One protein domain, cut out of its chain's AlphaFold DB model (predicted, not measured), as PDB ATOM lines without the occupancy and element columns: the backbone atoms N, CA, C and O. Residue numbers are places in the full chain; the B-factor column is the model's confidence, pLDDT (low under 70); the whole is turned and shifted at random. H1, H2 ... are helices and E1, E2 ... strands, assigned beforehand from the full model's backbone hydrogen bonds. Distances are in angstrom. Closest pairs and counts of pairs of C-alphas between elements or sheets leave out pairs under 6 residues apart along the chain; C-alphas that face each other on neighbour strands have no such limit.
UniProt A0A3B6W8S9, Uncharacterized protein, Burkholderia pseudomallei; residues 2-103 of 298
ATOM      1  N   ALA A   2      47.030   3.334 -21.314       80.12
ATOM      2  CA  ALA A   2      46.759   3.078 -19.910       80.12
ATOM      3  C   ALA A   2      45.674   4.054 -19.441       80.12
ATOM      4  O   ALA A   2      45.696   5.230 -19.792       80.12
ATOM      5  N   GLU A   3      44.716   3.571 -18.653       88.50
ATOM      6  CA  GLU A   3      43.609   4.390 -18.156       88.50
ATOM      7  C   GLU A   3      43.640   4.473 -16.628       88.50
ATOM      8  O   GLU A   3      43.955   3.495 -15.938       88.50
ATOM      9  N   LEU A   4      43.302   5.652 -16.099       90.06
ATOM     10  CA  LEU A   4      43.100   5.855 -14.668       90.06
ATOM     11  C   LEU A   4      41.780   5.213 -14.247       90.06
ATOM     12  O   LEU A   4      40.717   5.544 -14.769       90.06
ATOM     13  N   GLN A   5      41.854   4.312 -13.273       90.25
ATOM     14  CA  GLN A   5      40.686   3.632 -12.726       90.25
ATOM     15  C   GLN A   5      40.189   4.389 -11.491       90.25
ATOM     16  O   GLN A   5      40.832   4.370 -10.442       90.25
ATOM     17  N   PHE A   6      39.050   5.069 -11.611       94.62
ATOM     18  CA  PHE A   6      38.405   5.765 -10.494       94.62
ATOM     19  C   PHE A   6      37.450   4.844  -9.724       94.62
ATOM     20  O   PHE A   6      37.031   3.792 -10.208       94.62
ATOM     21  N   GLY A   7      37.081   5.255  -8.513       94.38
ATOM     22  CA  GLY A   7      36.213   4.503  -7.616       94.38
ATOM     23  C   GLY A   7      36.977   3.521  -6.731       94.38
ATOM     24  O   GLY A   7      38.167   3.683  -6.458       94.38
ATOM     25  N   GLN A   8      36.264   2.516  -6.225       94.19
ATOM     26  CA  GLN A   8      36.828   1.551  -5.288       94.19
ATOM     27  C   GLN A   8      37.813   0.604  -5.990       94.19
ATOM     28  O   GLN A   8      37.446  -0.109  -6.921       94.19
ATOM     29  N   GLN A   9      39.049   0.561  -5.493       92.44
ATOM     30  CA  GLN A   9      40.133  -0.306  -5.954       92.44
ATOM     31  C   GLN A   9      40.621  -1.149  -4.770       92.44
ATOM     32  O   GLN A   9      41.555  -0.793  -4.050       92.44
ATOM     33  N   GLY A  10      39.915  -2.256  -4.519       88.88
ATOM     34  CA  GLY A  10      40.150  -3.104  -3.352       88.88
ATOM     35  C   GLY A  10      39.857  -2.370  -2.039       88.88
ATOM     36  O   GLY A  10      38.703  -2.064  -1.732       88.88
ATOM     37  N   THR A  11      40.903  -2.136  -1.251       89.31
ATOM     38  CA  THR A  11      40.870  -1.437   0.045       89.31
ATOM     39  C   THR A  11      41.067   0.076  -0.069       89.31
ATOM     40  O   THR A  11      40.941   0.776   0.936       89.31
ATOM     41  N   LEU A  12      41.362   0.583  -1.269       94.38
ATOM     42  CA  LEU A  12      41.511   2.006  -1.554       94.38
ATOM     43  C   LEU A  12      40.305   2.530  -2.331       94.38
ATOM     44  O   LEU A  12      39.606   1.776  -3.009       94.38
ATOM     45  N   THR A  13      40.104   3.843  -2.283       96.44
ATOM     46  CA  THR A  13      39.183   4.546  -3.184       96.44
ATOM     47  C   THR A  13      39.941   5.637  -3.926       96.44
ATOM     48  O   THR A  13      40.689   6.398  -3.317       96.44
ATOM     49  N   ILE A  14      39.779   5.698  -5.246       97.19
ATOM     50  CA  ILE A  14      40.424   6.692  -6.104       97.19
ATOM     51  C   ILE A  14      39.377   7.694  -6.564       97.19
ATOM     52  O   ILE A  14      38.401   7.341  -7.223       97.19
ATOM     53  N   HIS A  15      39.597   8.956  -6.233       96.50
ATOM     54  CA  HIS A  15      38.706  10.059  -6.545       96.50
ATOM     55  C   HIS A  15      39.347  10.971  -7.588       96.50
ATOM     56  O   HIS A  15      40.538  11.282  -7.501       96.50
ATOM     57  N   ASP A  16      38.553  11.434  -8.548       95.06
ATOM     58  CA  ASP A  16      38.971  12.546  -9.398       95.06
ATOM     59  C   ASP A  16      38.736  13.873  -8.661       95.06
ATOM     60  O   ASP A  16      37.661  14.092  -8.101       95.06
ATOM     61  N   ASP A  17      39.725  14.766  -8.663       94.25
ATOM     62  CA  ASP A  17      39.618  16.121  -8.106       94.25
ATOM     63  C   ASP A  17      40.001  17.146  -9.191       94.25
ATOM     64  O   ASP A  17      41.097  17.728  -9.177       94.25
ATOM     65  N   PRO A  18      39.113  17.354 -10.184       90.25
ATOM     66  CA  PRO A  18      39.404  18.207 -11.330       90.25
ATOM     67  C   PRO A  18      39.570  19.678 -10.938       90.25
ATOM     68  O   PRO A  18      40.325  20.391 -11.593       90.25
ATOM     69  N   GLN A  19      38.926  20.129  -9.855       90.06
ATOM     70  CA  GLN A  19      39.022  21.515  -9.374       90.06
ATOM     71  C   GLN A  19      40.447  21.885  -8.952       90.06
ATOM     72  O   GLN A  19      40.851  23.036  -9.088       90.06
ATOM     73  N   ASN A  20      41.212  20.901  -8.474       91.19
ATOM     74  CA  ASN A  20      42.585  21.077  -8.015       91.19
ATOM     75  C   ASN A  20      43.615  20.403  -8.942       91.19
ATOM     76  O   ASN A  20      44.756  20.201  -8.531       91.19
ATOM     77  N   ASN A  21      43.213  20.026 -10.166       93.12
ATOM     78  CA  ASN A  21      44.041  19.327 -11.159       93.12
ATOM     79  C   ASN A  21      44.822  18.123 -10.587       93.12
ATOM     80  O   ASN A  21      46.022  17.958 -10.817       93.12
ATOM     81  N   ARG A  22      44.153  17.275  -9.800       94.94
ATOM     82  CA  ARG A  22      44.794  16.146  -9.113       94.94
ATOM     83  C   ARG A  22      43.881  14.929  -9.026       94.94
ATOM     84  O   ARG A  22      42.682  15.016  -9.269       94.94
ATOM     85  N   VAL A  23      44.471  13.798  -8.667       96.25
ATOM     86  CA  VAL A  23      43.774  12.564  -8.286       96.25
ATOM     87  C   VAL A  23      43.990  12.350  -6.795       96.25
ATOM     88  O   VAL A  23      45.100  12.553  -6.296       96.25
ATOM     89  N   ILE A  24      42.943  11.959  -6.073       96.25
ATOM     90  CA  ILE A  24      43.012  11.685  -4.638       96.25
ATOM     91  C   ILE A  24      42.891  10.184  -4.401       96.25
ATOM     92  O   ILE A  24      41.948   9.541  -4.844       96.25
ATOM     93  N   VAL A  25      43.844   9.637  -3.660       96.31
ATOM     94  CA  VAL A  25      43.834   8.267  -3.165       96.31
ATOM     95  C   VAL A  25      43.416   8.298  -1.701       96.31
ATOM     96  O   VAL A  25      44.114   8.858  -0.854       96.31
ATOM     97  N   GLU A  26      42.273   7.694  -1.408       94.94
ATOM     98  CA  GLU A  26      41.769   7.476  -0.060       94.94
ATOM     99  C   GLU A  26      42.132   6.069   0.421       94.94
ATOM    100  O   GLU A  26      41.877   5.073  -0.262       94.94
ATOM    101  N   LEU A  27      42.724   5.988   1.611       91.25
ATOM    102  CA  LEU A  27      43.191   4.746   2.223       91.25
ATOM    103  C   LEU A  27      43.261   4.865   3.748       91.25
ATOM    104  O   LEU A  27      43.282   5.968   4.288       91.25
ATOM    105  N   SER A  28      43.315   3.729   4.445       82.50
ATOM    106  CA  SER A  28      43.338   3.680   5.914       82.50
ATOM    107  C   SER A  28      44.491   4.489   6.509       82.50
ATOM    108  O   SER A  28      45.654   4.197   6.231       82.50
ATOM    109  N   LYS A  29      44.183   5.417   7.427       75.19
ATOM    110  CA  LYS A  29      45.172   6.253   8.138       75.19
ATOM    111  C   LYS A  29      46.147   5.443   9.000       75.19
ATOM    112  O   LYS A  29      47.165   5.965   9.447       75.19
ATOM    113  N   TRP A  30      45.842   4.167   9.224       67.69
ATOM    114  CA  TRP A  30      46.635   3.232  10.016       67.69
ATOM    115  C   TRP A  30      47.667   2.450   9.181       67.69
ATOM    116  O   TRP A  30      48.393   1.626   9.735       67.69
ATOM    117  N   SER A  31      47.747   2.696   7.865       73.44
ATOM    118  CA  SER A  31      48.565   1.936   6.912       73.44
ATOM    119  C   SER A  31      49.727   2.749   6.330       73.44
ATOM    120  O   SER A  31      49.845   2.947   5.121       73.44
ATOM    121  N   GLU A  32      50.652   3.199   7.184       71.62
ATOM    122  CA  GLU A  32      51.786   4.047   6.769       71.62
ATOM    123  C   GLU A  32      52.592   3.437   5.603       71.62
ATOM    124  O   GLU A  32      53.038   4.120   4.680       71.62
ATOM    125  N   ARG A  33      52.749   2.111   5.605       74.56
ATOM    126  CA  ARG A  33      53.471   1.387   4.557       74.56
ATOM    127  C   ARG A  33      52.743   1.430   3.209       74.56
ATOM    128  O   ARG A  33      53.412   1.510   2.180       74.56
ATOM    129  N   ALA A  34      51.412   1.424   3.217       83.12
ATOM    130  CA  ALA A  34      50.598   1.626   2.025       83.12
ATOM    131  C   ALA A  34      50.671   3.082   1.538       83.12
ATOM    132  O   ALA A  34      50.735   3.314   0.331       83.12
ATOM    133  N   HIS A  35      50.773   4.059   2.451       84.06
ATOM    134  CA  HIS A  35      50.974   5.469   2.088       84.06
ATOM    135  C   HIS A  35      52.306   5.667   1.357       84.06
ATOM    136  O   HIS A  35      52.368   6.341   0.330       84.06
ATOM    137  N   ARG A  36      53.384   5.033   1.847       81.56
ATOM    138  CA  ARG A  36      54.734   5.125   1.260       81.56
ATOM    139  C   ARG A  36      54.805   4.661  -0.198       81.56
ATOM    140  O   ARG A  36      55.749   5.038  -0.884       81.56
ATOM    141  N   CYS A  37      53.824   3.905  -0.695       87.88
ATOM    142  CA  CYS A  37      53.720   3.591  -2.121       87.88
ATOM    143  C   CYS A  37      53.531   4.835  -2.991       87.88
ATOM    144  O   CYS A  37      53.915   4.801  -4.155       87.88
ATOM    145  N   PHE A  38      53.003   5.928  -2.445       87.44
ATOM    146  CA  PHE A  38      52.787   7.189  -3.154       87.44
ATOM    147  C   PHE A  38      53.791   8.271  -2.748       87.44
ATOM    148  O   PHE A  38      53.909   9.291  -3.418       87.44
ATOM    149  N   LEU A  39      54.554   8.080  -1.674       78.94
ATOM    150  CA  LEU A  39      55.538   9.067  -1.237       78.94
ATOM    151  C   LEU A  39      56.848   8.917  -2.025       78.94
ATOM    152  O   LEU A  39      57.259   7.815  -2.389       78.94
ATOM    153  N   GLY A  40      57.520  10.036  -2.276       77.44
ATOM    154  CA  GLY A  40      58.797  10.070  -2.987       77.44
ATOM    155  C   GLY A  40      58.938  11.309  -3.858       77.44
ATOM    156  O   GLY A  40      57.973  12.049  -4.058       77.44
ATOM    157  N   LYS A  41      60.153  11.534  -4.358       78.38
ATOM    158  CA  LYS A  41      60.417  12.572  -5.350       78.38
ATOM    159  C   LYS A  41      60.354  11.998  -6.765       78.38
ATOM    160  O   LYS A  41      60.669  10.828  -6.967       78.38
ATOM    161  N   VAL A  42      59.956  12.833  -7.710       78.00
ATOM    162  CA  VAL A  42      60.021  12.603  -9.154       78.00
ATOM    163  C   VAL A  42      60.920  13.663  -9.781       78.00
ATOM    164  O   VAL A  42      60.916  14.813  -9.349       78.00
ATOM    165  N   GLY A  43      61.709  13.258 -10.776       73.50
ATOM    166  CA  GLY A  43      62.771  14.081 -11.361       73.50
ATOM    167  C   GLY A  43      64.114  13.957 -10.634       73.50
ATOM    168  O   GLY A  43      64.227  13.304  -9.596       73.50
ATOM    169  N   GLU A  44      65.143  14.587 -11.200       73.50
ATOM    170  CA  GLU A  44      66.520  14.565 -10.696       73.50
ATOM    171  C   GLU A  44      67.020  15.981 -10.369       73.50
ATOM    172  O   GLU A  44      66.571  16.973 -10.949       73.50
ATOM    173  N   GLY A  45      67.967  16.075  -9.432       72.69
ATOM    174  CA  GLY A  45      68.631  17.333  -9.080       72.69
ATOM    175  C   GLY A  45      67.707  18.373  -8.436       72.69
ATOM    176  O   GLY A  45      66.839  18.048  -7.624       72.69
ATOM    177  N   GLU A  46      67.918  19.643  -8.780       75.06
ATOM    178  CA  GLU A  46      67.198  20.793  -8.207       75.06
ATOM    179  C   GLU A  46      65.716  20.854  -8.614       75.06
ATOM    180  O   GLU A  46      64.916  21.480  -7.923       75.06
ATOM    181  N   ASN A  47      65.327  20.136  -9.672       71.56
ATOM    182  CA  ASN A  47      63.952  20.085 -10.179       71.56
ATOM    183  C   ASN A  47      63.126  18.930  -9.588       71.56
ATOM    184  O   ASN A  47      62.004  18.686 -10.028       71.56
ATOM    185  N   ALA A  48      63.670  18.189  -8.617       74.88
ATOM    186  CA  ALA A  48      62.976  17.057  -8.021       74.88
ATOM    187  C   ALA A  48      61.771  17.522  -7.177       74.88
ATOM    188  O   ALA A  48      61.939  18.032  -6.062       74.88
ATOM    189  N   SER A  49      60.554  17.312  -7.682       77.31
ATOM    190  CA  SER A  49      59.299  17.591  -6.977       77.31
ATOM    191  C   SER A  49      58.786  16.347  -6.248       77.31
ATOM    192  O   SER A  49      59.253  15.235  -6.482       77.31
ATOM    193  N   TYR A  50      57.842  16.507  -5.320       84.44
ATOM    194  CA  TYR A  50      57.193  15.361  -4.680       84.44
ATOM    195  C   TYR A  50      56.093  14.797  -5.578       84.44
ATOM    196  O   TYR A  50      55.267  15.548  -6.081       84.44
ATOM    197  N   TYR A  51      56.052  13.470  -5.719       88.50
ATOM    198  CA  TYR A  51      55.025  12.782  -6.508       88.50
ATOM    199  C   TYR A  51      53.615  12.981  -5.939       88.50
ATOM    200  O   TYR A  51      52.638  13.067  -6.677       88.50
ATOM    201  N   SER A  52      53.509  13.032  -4.609       90.56
ATOM    202  CA  SER A  52      52.241  13.183  -3.906       90.56
ATOM    203  C   SER A  52      52.385  13.989  -2.619       90.56
ATOM    204  O   SER A  52      53.491  14.220  -2.121       90.56
ATOM    205  N   SER A  53      51.249  14.408  -2.070       87.06
ATOM    206  CA  SER A  53      51.150  15.095  -0.782       87.06
ATOM    207  C   SER A  53      49.863  14.705  -0.059       87.06
ATOM    208  O   SER A  53      48.900  14.284  -0.690       87.06
ATOM    209  N   TYR A  54      49.822  14.841   1.266       89.00
ATOM    210  CA  TYR A  54      48.560  14.700   1.994       89.00
ATOM    211  C   TYR A  54      47.628  15.874   1.674       89.00
ATOM    212  O   TYR A  54      48.069  17.022   1.588       89.00
ATOM    213  N   VAL A  55      46.335  15.591   1.521       87.56
ATOM    214  CA  VAL A  55      45.325  16.630   1.278       87.56
ATOM    215  C   VAL A  55      45.131  17.452   2.553       87.56
ATOM    216  O   VAL A  55      44.885  16.908   3.630       87.56
ATOM    217  N   LYS A  56      45.235  18.780   2.441       81.62
ATOM    218  CA  LYS A  56      44.999  19.703   3.562       81.62
ATOM    219  C   LYS A  56      43.503  19.817   3.853       81.62
ATOM    220  O   LYS A  56      42.695  19.766   2.922       81.62
ATOM    221  N   LYS A  57      43.125  20.038   5.117       77.25
ATOM    222  CA  LYS A  57      41.711  20.207   5.495       77.25
ATOM    223  C   LYS A  57      41.105  21.372   4.717       77.25
ATOM    224  O   LYS A  57      41.714  22.434   4.643       77.25
ATOM    225  N   GLY A  58      39.922  21.172   4.139       78.50
ATOM    226  CA  GLY A  58      39.228  22.205   3.364       78.50
ATOM    227  C   GLY A  58      39.868  22.539   2.011       78.50
ATOM    228  O   GLY A  58      39.370  23.416   1.316       78.50
ATOM    229  N   SER A  59      40.945  21.846   1.610       80.06
ATOM    230  CA  SER A  59      41.538  21.984   0.268       80.06
ATOM    231  C   SER A  59      40.907  21.059  -0.774       80.06
ATOM    232  O   SER A  59      41.317  21.083  -1.929       80.06
ATOM    233  N   SER A  60      39.958  20.214  -0.375       84.06
ATOM    234  CA  SER A  60      39.170  19.342  -1.248       84.06
ATOM    235  C   SER A  60      37.728  19.318  -0.756       84.06
ATOM    236  O   SER A  60      37.473  19.540   0.427       84.06
ATOM    237  N   THR A  61      36.801  19.031  -1.666       86.69
ATOM    238  CA  THR A  61      35.400  18.724  -1.349       86.69
ATOM    239  C   THR A  61      35.210  17.277  -0.892       86.69
ATOM    240  O   THR A  61      34.130  16.924  -0.422       86.69
ATOM    241  N   ILE A  62      36.239  16.437  -1.036       88.25
ATOM    242  CA  ILE A  62      36.225  15.041  -0.609       88.25
ATOM    243  C   ILE A  62      36.593  14.982   0.872       88.25
ATOM    244  O   ILE A  62      37.693  15.369   1.270       88.25
ATOM    245  N   GLU A  63      35.666  14.475   1.678       86.69
ATOM    246  CA  GLU A  63      35.884  14.191   3.093       86.69
ATOM    247  C   GLU A  63      36.327  12.729   3.255       86.69
ATOM    248  O   GLU A  63      35.671  11.838   2.705       86.69
ATOM    249  N   PRO A  64      37.416  12.444   3.993       87.62
ATOM    250  CA  PRO A  64      37.832  11.070   4.229       87.62
ATOM    251  C   PRO A  64      36.806  10.321   5.078       87.62
ATOM    252  O   PRO A  64      36.215  10.870   6.013       87.62
ATOM    253  N   GLY A  65      36.677   9.017   4.835       82.50
ATOM    254  CA  GLY A  65      36.053   8.114   5.793       82.50
ATOM    255  C   GLY A  65      36.713   8.212   7.176       82.50
ATOM    256  O   GLY A  65      37.886   8.560   7.308       82.50
ATOM    257  N   LYS A  66      35.964   7.858   8.229       77.19
ATOM    258  CA  LYS A  66      36.355   8.002   9.651       77.19
ATOM    259  C   LYS A  66      37.793   7.557   9.975       77.19
ATOM    260  O   LYS A  66      38.484   8.179  10.786       77.19
ATOM    261  N   ASP A  67      38.239   6.471   9.354       76.94
ATOM    262  CA  ASP A  67      39.551   5.861   9.584       76.94
ATOM    263  C   ASP A  67      40.486   5.955   8.376       76.94
ATOM    264  O   ASP A  67      41.505   5.269   8.325       76.94
ATOM    265  N   ASN A  68      40.180   6.846   7.438       85.25
ATOM    266  CA  ASN A  68      40.950   7.047   6.225       85.25
ATOM    267  C   ASN A  68      41.708   8.378   6.243       85.25
ATOM    268  O   ASN A  68      41.460   9.275   7.047       85.25
ATOM    269  N   THR A  69      42.674   8.474   5.343       87.75
ATOM    270  CA  THR A  69      43.394   9.689   4.982       87.75
ATOM    271  C   THR A  69      43.366   9.853   3.468       87.75
ATOM    272  O   THR A  69      43.077   8.902   2.740       87.75
ATOM    273  N   LEU A  70      43.681  11.057   2.997       92.31
ATOM    274  CA  LEU A  70      43.682  11.414   1.583       92.31
ATOM    275  C   LEU A  70      45.094  11.800   1.135       92.31
ATOM    276  O   LEU A  70      45.723  12.690   1.717       92.31
ATOM    277  N   ILE A  71      45.572  11.158   0.072       93.31
ATOM    278  CA  ILE A  71      46.832  11.473  -0.608       93.31
ATOM    279  C   ILE A  71      46.511  11.996  -2.007       93.31
ATOM    280  O   ILE A  71      45.861  11.321  -2.791       93.31
ATOM    281  N   ALA A  72      46.987  13.190  -2.335       94.06
ATOM    282  CA  ALA A  72      46.842  13.816  -3.641       94.06
ATOM    283  C   ALA A  72      48.063  13.563  -4.536       94.06
ATOM    284  O   ALA A  72      49.195  13.828  -4.126       94.06
ATOM    285  N   VAL A  73      47.817  13.146  -5.778       94.62
ATOM    286  CA  VAL A  73      48.794  13.038  -6.874       94.62
ATOM    287  C   VAL A  73      48.430  14.066  -7.944       94.62
ATOM    288  O   VAL A  73      47.302  14.062  -8.435       94.62
ATOM    289  N   SER A  74      49.359  14.962  -8.304       92.38
ATOM    290  CA  SER A  74      49.112  15.943  -9.375       92.38
ATOM    291  C   SER A  74      48.837  15.231 -10.701       92.38
ATOM    292  O   SER A  74      49.537  14.271 -11.036       92.38
ATOM    293  N   LYS A  75      47.873  15.723 -11.490       93.12
ATOM    294  CA  LYS A  75      47.647  15.205 -12.848       93.12
ATOM    295  C   LYS A  75      48.854  15.429 -13.757       93.12
ATOM    296  O   LYS A  75      49.025  14.664 -14.699       93.12
ATOM    297  N   ASP A  76      49.747  16.366 -13.442       90.81
ATOM    298  CA  ASP A  76      51.013  16.560 -14.168       90.81
ATOM    299  C   ASP A  76      51.936  15.327 -14.088       90.81
ATOM    300  O   ASP A  76      52.830  15.144 -14.914       90.81
ATOM    301  N   HIS A  77      51.712  14.454 -13.103       90.00
ATOM    302  CA  HIS A  77      52.404  13.174 -12.948       90.00
ATOM    303  C   HIS A  77      51.617  11.987 -13.519       90.00
ATOM    304  O   HIS A  77      51.958  10.849 -13.203       90.00
ATOM    305  N   LEU A  78      50.569  12.245 -14.312       92.94
ATOM    306  CA  LEU A  78      49.624  11.266 -14.869       92.94
ATOM    307  C   LEU A  78      49.280  11.576 -16.346       92.94
ATOM    308  O   LEU A  78      48.163  11.322 -16.789       92.94
ATOM    309  N   GLN A  79      50.209  12.175 -17.095       91.94
ATOM    310  CA  GLN A  79      49.999  12.634 -18.477       91.94
ATOM    311  C   GLN A  79      50.338  11.572 -19.531       91.94
ATOM    312  O   GLN A  79      49.807  11.613 -20.637       91.94
ATOM    313  N   THR A  80      51.245  10.642 -19.219       93.69
ATOM    314  CA  THR A  80      51.708   9.610 -20.161       93.69
ATOM    315  C   THR A  80      51.239   8.214 -19.759       93.69
ATOM    316  O   THR A  80      51.023   7.948 -18.576       93.69
ATOM    317  N   ASP A  81      51.157   7.294 -20.726       94.75
ATOM    318  CA  ASP A  81      50.846   5.877 -20.464       94.75
ATOM    319  C   ASP A  81      51.783   5.283 -19.393       94.75
ATOM    320  O   ASP A  81      51.332   4.599 -18.480       94.75
ATOM    321  N   GLU A  82      53.080   5.609 -19.437       93.00
ATOM    322  CA  GLU A  82      54.065   5.152 -18.445       93.00
ATOM    323  C   GLU A  82      53.783   5.700 -17.036       93.00
ATOM    324  O   GLU A  82      53.910   4.983 -16.039       93.00
ATOM    325  N   GLN A  83      53.393   6.971 -16.936       93.00
ATOM    326  CA  GLN A  83      53.040   7.612 -15.672       93.00
ATOM    327  C   GLN A  83      51.756   7.026 -15.073       93.00
ATOM    328  O   GLN A  83      51.703   6.764 -13.868       93.00
ATOM    329  N   ILE A  84      50.748   6.779 -15.912       95.44
ATOM    330  CA  ILE A  84      49.486   6.146 -15.514       95.44
ATOM    331  C   ILE A  84      49.737   4.696 -15.078       95.44
ATOM    332  O   ILE A  84      49.275   4.288 -14.012       95.44
ATOM    333  N   ASP A  85      50.554   3.938 -15.809       94.69
ATOM    334  CA  ASP A  85      50.971   2.591 -15.408       94.69
ATOM    335  C   ASP A  85      51.743   2.594 -14.081       94.69
ATOM    336  O   ASP A  85      51.551   1.714 -13.237       94.69
ATOM    337  N   ASN A  86      52.621   3.580 -13.862       92.44
ATOM    338  CA  ASN A  86      53.336   3.731 -12.596       92.44
ATOM    339  C   ASN A  86      52.369   3.984 -11.434       92.44
ATOM    340  O   ASN A  86      52.501   3.356 -10.381       92.44
ATOM    341  N   PHE A  87      51.390   4.867 -11.633       95.38
ATOM    342  CA  PHE A  87      50.332   5.129 -10.662       95.38
ATOM    343  C   PHE A  87      49.531   3.860 -10.351       95.38
ATOM    344  O   PHE A  87      49.424   3.481  -9.184       95.38
ATOM    345  N   ASN A  88      49.064   3.145 -11.377       94.81
ATOM    346  CA  ASN A  88      48.294   1.909 -11.223       94.81
ATOM    347  C   ASN A  88      49.091   0.830 -10.462       94.81
ATOM    348  O   ASN A  88      48.565   0.213  -9.536       94.81
ATOM    349  N   LYS A  89      50.394   0.675 -10.738       93.81
ATOM    350  CA  LYS A  89      51.283  -0.225  -9.970       93.81
ATOM    351  C   LYS A  89      51.426   0.185  -8.501       93.81
ATOM    352  O   LYS A  89      51.547  -0.672  -7.624       93.81
ATOM    353  N   ARG A  90      51.443   1.489  -8.198       94.38
ATOM    354  CA  ARG A  90      51.477   1.987  -6.809       94.38
ATOM    355  C   ARG A  90      50.166   1.701  -6.087       94.38
ATOM    356  O   ARG A  90      50.226   1.275  -4.935       94.38
ATOM    357  N   VAL A  91      49.028   1.880  -6.760       95.19
ATOM    358  CA  VAL A  91      47.694   1.515  -6.257       95.19
ATOM    359  C   VAL A  91      47.634   0.027  -5.938       95.19
ATOM    360  O   VAL A  91      47.352  -0.326  -4.799       95.19
ATOM    361  N   GLU A  92      47.987  -0.836  -6.891       94.06
ATOM    362  CA  GLU A  92      47.978  -2.292  -6.710       94.06
ATOM    363  C   GLU A  92      48.864  -2.722  -5.531       94.06
ATOM    364  O   GLU A  92      48.448  -3.483  -4.655       94.06
ATOM    365  N   ARG A  93      50.083  -2.176  -5.447       91.69
ATOM    366  CA  ARG A  93      50.999  -2.462  -4.338       91.69
ATOM    367  C   ARG A  93      50.449  -1.983  -2.993       91.69
ATOM    368  O   ARG A  93      50.617  -2.675  -1.988       91.69
ATOM    369  N   SER A  94      49.838  -0.803  -2.964       91.75
ATOM    370  CA  SER A  94      49.237  -0.225  -1.761       91.75
ATOM    371  C   SER A  94      48.035  -1.047  -1.285       91.75
ATOM    372  O   SER A  94      47.910  -1.310  -0.086       91.75
ATOM    373  N   ASP A  95      47.213  -1.533  -2.220       92.69
ATOM    374  CA  ASP A  95      46.083  -2.426  -1.944       92.69
ATOM    375  C   ASP A  95      46.558  -3.762  -1.386       92.69
ATOM    376  O   ASP A  95      46.073  -4.207  -0.349       92.69
ATOM    377  N   HIS A  96      47.569  -4.368  -2.010       89.94
ATOM    378  CA  HIS A  96      48.146  -5.618  -1.529       89.94
ATOM    379  C   HIS A  96      48.669  -5.493  -0.090       89.94
ATOM    380  O   HIS A  96      48.383  -6.343   0.755       89.94
ATOM    381  N   ILE A  97      49.392  -4.409   0.222       85.56
ATOM    382  CA  ILE A  97      49.876  -4.133   1.584       85.56
ATOM    383  C   ILE A  97      48.704  -3.941   2.549       85.56
ATOM    384  O   ILE A  97      48.718  -4.500   3.643       85.56
ATOM    385  N   SER A  98      47.686  -3.177   2.158       85.31
ATOM    386  CA  SER A  98      46.541  -2.866   3.018       85.31
ATOM    387  C   SER A  98      45.665  -4.091   3.293       85.31
ATOM    388  O   SER A  98      45.292  -4.317   4.443       85.31
ATOM    389  N   LYS A  99      45.410  -4.934   2.283       87.12
ATOM    390  CA  LYS A  99      44.745  -6.237   2.444       87.12
ATOM    391  C   LYS A  99      45.518  -7.132   3.399       87.12
ATOM    392  O   LYS A  99      44.941  -7.638   4.356       87.12
ATOM    393  N   ARG A 100      46.834  -7.246   3.196       83.00
ATOM    394  CA  ARG A 100      47.699  -8.035   4.073       83.00
ATOM    395  C   ARG A 100      47.645  -7.547   5.517       83.00
ATOM    396  O   ARG A 100      47.528  -8.346   6.436       83.00
ATOM    397  N   MET A 101      47.692  -6.235   5.720       79.94
ATOM    398  CA  MET A 101      47.576  -5.638   7.047       79.94
ATOM    399  C   MET A 101      46.213  -5.915   7.685       79.94
ATOM    400  O   MET A 101      46.158  -6.230   8.871       79.94
ATOM    401  N   ALA A 102      45.123  -5.823   6.921       79.25
ATOM    402  CA  ALA A 102      43.784  -6.146   7.406       79.25
ATOM    403  C   ALA A 102      43.653  -7.630   7.797       79.25
ATOM    404  O   ALA A 102      43.079  -7.939   8.840       79.25
ATOM    405  N   GLU A 103      44.224  -8.540   7.005       81.81
ATOM    406  CA  GLU A 103      44.300  -9.973   7.313       81.81
ATOM    407  C   GLU A 103      45.120 -10.241   8.577       81.81
ATOM    408  O   GLU A 103      44.654 -10.942   9.475       81.81
TER     409      GLU A 103
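Overview. This is residues 2 to 103 of the 298 residues of an uncharacterized protein of Burkholderia pseudomallei (UniProt A0A3B6W8S9). A strongly twisted sheet of five antiparallel strands has one long helix, H2, packed over one face and running along the strands. The four-residue H1 sits beside H2, and residues 36 to 51 reach out as a long loop that folds back to the edge strand E4. The printed part has 102 residues, in the order E1 E2 E3 H1 E4 E5 H2; the sheet's order is E1 E2 E3 E5 E4. The class is mixed, and the whole is compact, with a radius of gyration of the C-alphas of 13.1 A and spans of 39 by 29 by 26 A.

Arrangement. E1, residues 7 to 9, E2, residues 12 to 17, and E3, residues 22 to 28, form a meander, each strand the antiparallel neighbour of the one before, with N 9 and O 12 2.8 A apart and N 15 and O 24 2.8 A apart. E5, residues 68 to 74, is antiparallel to E3, with N 25 and O 71 2.8 A apart. E4, residues 52 to 54, forms a hairpin with E5; N 72 and O 53 are 2.7 A apart. H2, residues 81 to 103, is on the sheet at a height over the sheet of 9.2 A, making two layers, a helix on one face of a sheet. It lies over E2, at 17 degrees on the local plane, and only just over E3, where 3 of its C-alphas fall. Its closest C-alphas to E2 are Asp 95 and Leu 12, 6.4 A apart. H1, residues 32 to 35, touches H2, whose residues 93 to 98 alone take part; the closest C-alphas, Ala 34 and Ser 94, are 4.4 A apart. H1 only grazes the sheet, with residues 34 to 35. E3, H1 and E4 form a split strand-helix-strand unit, two strands running the same way with E5 between them; its crossover is right-handed. In H2 every O i to N i+4 pair is within hydrogen-bond range; H1 is too short for one.

Along the chain. E1 begins at C-alpha 7 (36.213, 4.503, -7.616). E3 spans 19.6 A, E5 19.7 A and H2 32.6 A, ending at C-alpha 103 (44.300, -9.973, 7.313).

Size, cuts and confidence. The C-alphas of Glu 46 and Glu 103, the two farthest apart, are 41.4 A apart. The printed part has no cut. The links H1 to E4 and E4 to E5 are long; in the first, residues 41 to 42 pair with residues 49 to 50. Mean pLDDT of the printed part is 87.2, and residue 30 is under 70.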